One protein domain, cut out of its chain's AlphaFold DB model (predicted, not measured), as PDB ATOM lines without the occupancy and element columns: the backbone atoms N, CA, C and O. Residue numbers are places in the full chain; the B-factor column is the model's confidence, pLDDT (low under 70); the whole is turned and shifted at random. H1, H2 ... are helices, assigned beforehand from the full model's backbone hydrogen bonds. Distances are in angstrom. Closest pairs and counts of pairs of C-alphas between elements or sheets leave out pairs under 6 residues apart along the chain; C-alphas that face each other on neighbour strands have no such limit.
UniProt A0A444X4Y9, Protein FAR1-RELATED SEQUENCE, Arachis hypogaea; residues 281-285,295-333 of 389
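This is residues 281 to 285 and 295 to 333 of the 389 residues of the protein "Protein FAR1-RELATED SEQUENCE" of Arachis hypogaea (UniProt A0A444X4Y9). This is a lopsided helical hairpin: the long helix H1 makes most of the length, and the shorter H2 folds back over its last part. Residues 295 to 300 of H1 stick out free, and residues 281 to 285 are a separate piece with no named element. The printed part has 44 residues, all helix by class, with H1 then H2 and no named strand. It is only just loose, close to extended, with a radius of gyration of the C-alphas of 13.4 A, and spans 39 by 19 by 14 A, only just a rod.

Start at H1, residues 295 to 317, with a kink of 29 degrees near residue 309. Its residues 313 to 317 alone touch residues 323 to 328 of H2, residues 321 to 333; the closest C-alphas, Gly 317 and Phe 324, are 4.5 A apart. This hairpin has a shallow tilt of 26 degrees, opposite ways. Every O i to N i+4 pair is within hydrogen-bond range in H2, and 17 of 19 in H1.

Find C-alpha 295 at (32.020, -35.494, -44.612); H1 runs 32.0 A to C-alpha 317. H2 runs 18.3 A to C-alpha 333 at (50.577, -22.250, -31.004).

The farthest C-alphas, Glu 285 and Gly 321, are 39.8 A apart. Residues 286 to 294 are cut out, and C-alphas 285 and 295 are 13.0 A apart. The link H1 to H2 is tight. Look for pLDDT under 70 at 281 to 285, 295 to 298, 300 to 305 and 307 to 308.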
ATOM      1  N   GLU A 281      34.872 -19.031 -52.402       53.50
ATOM      2  CA  GLU A 281      34.596 -18.420 -51.099       53.50
ATOM      3  C   GLU A 281      33.612 -19.298 -50.316       53.50
ATOM      4  O   GLU A 281      32.563 -19.710 -50.817       53.50
ATOM      5  N   TYR A 282      33.999 -19.656 -49.091       50.53
ATOM      6  CA  TYR A 282      33.230 -20.532 -48.215       50.53
ATOM      7  C   TYR A 282      31.929 -19.830 -47.809       50.53
ATOM      8  O   TYR A 282      31.915 -19.002 -46.900       50.53
ATOM      9  N   LEU A 283      30.829 -20.165 -48.483       49.94
ATOM     10  CA  LEU A 283      29.490 -19.910 -47.966       49.94
ATOM     11  C   LEU A 283      29.182 -21.017 -46.959       49.94
ATOM     12  O   LEU A 283      29.192 -22.200 -47.301       49.94
ATOM     13  N   ASP A 284      28.980 -20.626 -45.703       45.28
ATOM     14  CA  ASP A 284      28.703 -21.528 -44.587       45.28
ATOM     15  C   ASP A 284      27.317 -22.169 -44.754       45.28
ATOM     16  O   ASP A 284      26.321 -21.724 -44.189       45.28
ATOM     17  N   GLU A 285      27.219 -23.210 -45.579       47.22
ATOM     18  CA  GLU A 285      26.015 -24.032 -45.652       47.22
ATOM     19  C   GLU A 285      26.036 -25.039 -44.504       47.22
ATOM     20  O   GLU A 285      26.518 -26.168 -44.618       47.22
ATOM     21  N   ARG A 295      31.060 -35.936 -45.644       63.91
ATOM     22  CA  ARG A 295      32.020 -35.494 -44.612       63.91
ATOM     23  C   ARG A 295      33.433 -35.319 -45.160       63.91
ATOM     24  O   ARG A 295      34.125 -34.375 -44.785       63.91
ATOM     25  N   GLU A 296      33.875 -36.223 -46.033       61.66
ATOM     26  CA  GLU A 296      35.178 -36.101 -46.696       61.66
ATOM     27  C   GLU A 296      35.202 -34.890 -47.636       61.66
ATOM     28  O   GLU A 296      36.146 -34.097 -47.607       61.66
ATOM     29  N   ARG A 297      34.127 -34.682 -48.405       60.16
ATOM     30  CA  ARG A 297      33.963 -33.496 -49.252       60.16
ATOM     31  C   ARG A 297      33.975 -32.201 -48.432       60.16
ATOM     32  O   ARG A 297      34.679 -31.264 -48.794       60.16
ATOM     33  N   GLU A 298      33.249 -32.155 -47.320       64.12
ATOM     34  CA  GLU A 298      33.205 -31.016 -46.392       64.12
ATOM     35  C   GLU A 298      34.587 -30.720 -45.786       64.12
ATOM     36  O   GLU A 298      35.019 -29.565 -45.741       64.12
ATOM     37  N   PHE A 299      35.322 -31.762 -45.379       70.31
ATOM     38  CA  PHE A 299      36.702 -31.632 -44.909       70.31
ATOM     39  C   PHE A 299      37.611 -31.030 -45.985       70.31
ATOM     40  O   PHE A 299      38.329 -30.072 -45.703       70.31
ATOM     41  N   LEU A 300      37.563 -31.547 -47.217       62.09
ATOM     42  CA  LEU A 300      38.394 -31.061 -48.323       62.09
ATOM     43  C   LEU A 300      38.091 -29.602 -48.678       62.09
ATOM     44  O   LEU A 300      39.017 -28.842 -48.958       62.09
ATOM     45  N   MET A 301      36.824 -29.185 -48.610       62.12
ATOM     46  CA  MET A 301      36.427 -27.791 -48.833       62.12
ATOM     47  C   MET A 301      37.013 -26.859 -47.762       62.12
ATOM     48  O   MET A 301      37.649 -25.859 -48.097       62.12
ATOM     49  N   ARG A 302      36.875 -27.214 -46.476       67.81
ATOM     50  CA  ARG A 302      37.461 -26.441 -45.361       67.81
ATOM     51  C   ARG A 302      38.985 -26.407 -45.424       67.81
ATOM     52  O   ARG A 302      39.589 -25.361 -45.202       67.81
ATOM     53  N   TYR A 303      39.602 -27.541 -45.750       68.69
ATOM     54  CA  TYR A 303      41.044 -27.653 -45.931       68.69
ATOM     55  C   TYR A 303      41.537 -26.751 -47.067       68.69
ATOM     56  O   TYR A 303      42.519 -26.031 -46.887       68.69
ATOM     57  N   GLY A 304      40.844 -26.748 -48.210       59.69
ATOM     58  CA  GLY A 304      41.151 -25.875 -49.340       59.69
ATOM     59  C   GLY A 304      41.086 -24.396 -48.958       59.69
ATOM     60  O   GLY A 304      42.065 -23.681 -49.149       59.69
ATOM     61  N   ALA A 305      39.986 -23.960 -48.334       64.75
ATOM     62  CA  ALA A 305      39.811 -22.573 -47.896       64.75
ATOM     63  C   ALA A 305      40.909 -22.121 -46.912       64.75
ATOM     64  O   ALA A 305      41.529 -21.073 -47.105       64.75
ATOM     65  N   LEU A 306      41.211 -22.938 -45.895       70.25
ATOM     66  CA  LEU A 306      42.287 -22.652 -44.937       70.25
ATOM     67  C   LEU A 306      43.662 -22.605 -45.608       70.25
ATOM     68  O   LEU A 306      44.474 -21.744 -45.276       70.25
ATOM     69  N   SER A 307      43.922 -23.503 -46.561       68.62
ATOM     70  CA  SER A 307      45.196 -23.552 -47.284       68.62
ATOM     71  C   SER A 307      45.422 -22.292 -48.121       68.62
ATOM     72  O   SER A 307      46.532 -21.761 -48.132       68.62
ATOM     73  N   VAL A 308      44.376 -21.765 -48.769       66.62
ATOM     74  CA  VAL A 308      44.451 -20.513 -49.544       66.62
ATOM     75  C   VAL A 308      44.863 -19.343 -48.652       66.62
ATOM     76  O   VAL A 308      45.847 -18.665 -48.948       66.62
ATOM     77  N   VAL A 309      44.177 -19.152 -47.521       70.44
ATOM     78  CA  VAL A 309      44.474 -18.056 -46.581       70.44
ATOM     79  C   VAL A 309      45.864 -18.224 -45.956       70.44
ATOM     80  O   VAL A 309      46.639 -17.268 -45.882       70.44
ATOM     81  N   ALA A 310      46.223 -19.448 -45.561       79.06
ATOM     82  CA  ALA A 310      47.525 -19.740 -44.967       79.06
ATOM     83  C   ALA A 310      48.693 -19.491 -45.935       79.06
ATOM     84  O   ALA A 310      49.792 -19.168 -45.488       79.06
ATOM     85  N   THR A 311      48.479 -19.594 -47.250       73.88
ATOM     86  CA  THR A 311      49.553 -19.387 -48.236       73.88
ATOM     87  C   THR A 311      50.073 -17.945 -48.217       73.88
ATOM     88  O   THR A 311      51.281 -17.733 -48.303       73.88
ATOM     89  N   TRP A 312      49.202 -16.944 -48.036       76.44
ATOM     90  CA  TRP A 312      49.637 -15.544 -47.916       76.44
ATOM     91  C   TRP A 312      50.402 -15.284 -46.615       76.44
ATOM     92  O   TRP A 312      51.444 -14.634 -46.629       76.44
ATOM     93  N   MET A 313      49.948 -15.876 -45.508       85.56
ATOM     94  CA  MET A 313      50.671 -15.851 -44.233       85.56
ATOM     95  C   MET A 313      52.078 -16.453 -44.368       85.56
ATOM     96  O   MET A 313      53.036 -15.860 -43.884       85.56
ATOM     97  N   VAL A 314      52.226 -17.595 -45.052       82.31
ATOM     98  CA  VAL A 314      53.538 -18.220 -45.303       82.31
ATOM     99  C   VAL A 314      54.429 -17.315 -46.154       82.31
ATOM    100  O   VAL A 314      55.607 -17.162 -45.838       82.31
ATOM    101  N   PHE A 315      53.880 -16.697 -47.203       79.75
ATOM    102  CA  PHE A 315      54.621 -15.758 -48.046       79.75
ATOM    103  C   PHE A 315      55.141 -14.555 -47.247       79.75
ATOM    104  O   PHE A 315      56.324 -14.242 -47.341       79.75
ATOM    105  N   LEU A 316      54.288 -13.915 -46.438       85.50
ATOM    106  CA  LEU A 316      54.677 -12.778 -45.598       85.50
ATOM    107  C   LEU A 316      55.682 -13.181 -44.515       85.50
ATOM    108  O   LEU A 316      56.693 -12.509 -44.337       85.50
ATOM    109  N   GLY A 317      55.440 -14.301 -43.833       87.12
ATOM    110  CA  GLY A 317      56.339 -14.810 -42.801       87.12
ATOM    111  C   GLY A 317      57.724 -15.170 -43.341       87.12
ATOM    112  O   GLY A 317      58.699 -15.073 -42.615       87.12
ATOM    113  N   ALA A 318      57.852 -15.546 -44.614       89.19
ATOM    114  CA  ALA A 318      59.138 -15.907 -45.212       89.19
ATOM    115  C   ALA A 318      59.999 -14.710 -45.667       89.19
ATOM    116  O   ALA A 318      61.126 -14.930 -46.109       89.19
ATOM    117  N   GLN A 319      59.496 -13.471 -45.593       86.50
ATOM    118  CA  GLN A 319      60.196 -12.284 -46.113       86.50
ATOM    119  C   GLN A 319      61.486 -11.958 -45.347       86.50
ATOM    120  O   GLN A 319      62.467 -11.513 -45.943       86.50
ATOM    121  N   ASP A 320      61.499 -12.184 -44.033       91.88
ATOM    122  CA  ASP A 320      62.624 -11.872 -43.155       91.88
ATOM    123  C   ASP A 320      62.657 -12.781 -41.914       91.88
ATOM    124  O   ASP A 320      61.681 -13.443 -41.566       91.88
ATOM    125  N   GLY A 321      63.814 -12.837 -41.246       90.00
ATOM    126  CA  GLY A 321      64.039 -13.706 -40.084       90.00
ATOM    127  C   GLY A 321      63.092 -13.448 -38.897       90.00
ATOM    128  O   GLY A 321      62.525 -14.414 -38.382       90.00
ATOM    129  N   PRO A 322      62.911 -12.190 -38.449       94.25
ATOM    130  CA  PRO A 322      61.922 -11.843 -37.426       94.25
ATOM    131  C   PRO A 322      60.495 -12.293 -37.775       94.25
ATOM    132  O   PRO A 322      59.901 -13.057 -37.012       94.25
ATOM    133  N   SER A 323      59.986 -11.916 -38.954       90.44
ATOM    134  CA  SER A 323      58.648 -12.311 -39.422       90.44
ATOM    135  C   SER A 323      58.489 -13.831 -39.503       90.44
ATOM    136  O   SER A 323      57.425 -14.363 -39.174       90.44
ATOM    137  N   PHE A 324      59.551 -14.549 -39.882       90.19
ATOM    138  CA  PHE A 324      59.561 -16.010 -39.933       90.19
ATOM    139  C   PHE A 324      59.378 -16.619 -38.549       90.19
ATOM    140  O   PHE A 324      58.544 -17.509 -38.376       90.19
ATOM    141  N   TYR A 325      60.134 -16.139 -37.560       89.50
ATOM    142  CA  TYR A 325      60.067 -16.663 -36.199       89.50
ATOM    143  C   TYR A 325      58.703 -16.387 -35.557       89.50
ATOM    144  O   TYR A 325      58.090 -17.302 -35.003       89.50
ATOM    145  N   ASP A 326      58.189 -15.166 -35.703       91.88
ATOM    146  CA  ASP A 326      56.881 -14.775 -35.171       91.88
ATOM    147  C   ASP A 326      55.750 -15.593 -35.807       91.88
ATOM    148  O   ASP A 326      54.919 -16.178 -35.103       91.88
ATOM    149  N   THR A 327      55.769 -15.731 -37.135       90.69
ATOM    150  CA  THR A 327      54.789 -16.548 -37.865       90.69
ATOM    151  C   THR A 327      54.876 -18.015 -37.448       90.69
ATOM    152  O   THR A 327      53.851 -18.651 -37.207       90.69
ATOM    153  N   MET A 328      56.086 -18.569 -37.317       88.44
ATOM    154  CA  MET A 328      56.283 -19.967 -36.927       88.44
ATOM    155  C   MET A 328      55.787 -20.244 -35.506       88.44
ATOM    156  O   MET A 328      55.164 -21.280 -35.268       88.44
ATOM    157  N   ASN A 329      56.012 -19.321 -34.569       89.94
ATOM    158  CA  ASN A 329      55.519 -19.443 -33.198       89.94
ATOM    159  C   ASN A 329      53.994 -19.439 -33.150       89.94
ATOM    160  O   ASN A 329      53.397 -20.304 -32.505       89.94
ATOM    161  N   GLU A 330      53.356 -18.518 -33.872       93.06
ATOM    162  CA  GLU A 330      51.899 -18.450 -33.937       93.06
ATOM    163  C   GLU A 330      51.307 -19.698 -34.598       93.06
ATOM    164  O   GLU A 330      50.388 -20.310 -34.048       93.06
ATOM    165  N   VAL A 331      51.875 -20.157 -35.717       91.50
ATOM    166  CA  VAL A 331      51.450 -21.404 -36.372       91.50
ATOM    167  C   VAL A 331      51.593 -22.599 -35.427       91.50
ATOM    168  O   VAL A 331      50.662 -23.401 -35.315       91.50
ATOM    169  N   CYS A 332      52.707 -22.713 -34.698       87.25
ATOM    170  CA  CYS A 332      52.903 -23.764 -33.697       87.25
ATOM    171  C   CYS A 332      51.848 -23.691 -32.583       87.25
ATOM    172  O   CYS A 332      51.246 -24.711 -32.237       87.25
ATOM    173  N   ARG A 333      51.570 -22.491 -32.063       92.75
ATOM    174  CA  ARG A 333      50.577 -22.250 -31.004       92.75
ATOM    175  C   ARG A 333      49.166 -22.661 -31.437       92.75
ATOM    176  O   ARG A 333      48.464 -23.367 -30.704       92.75
TER     177      ARG A 333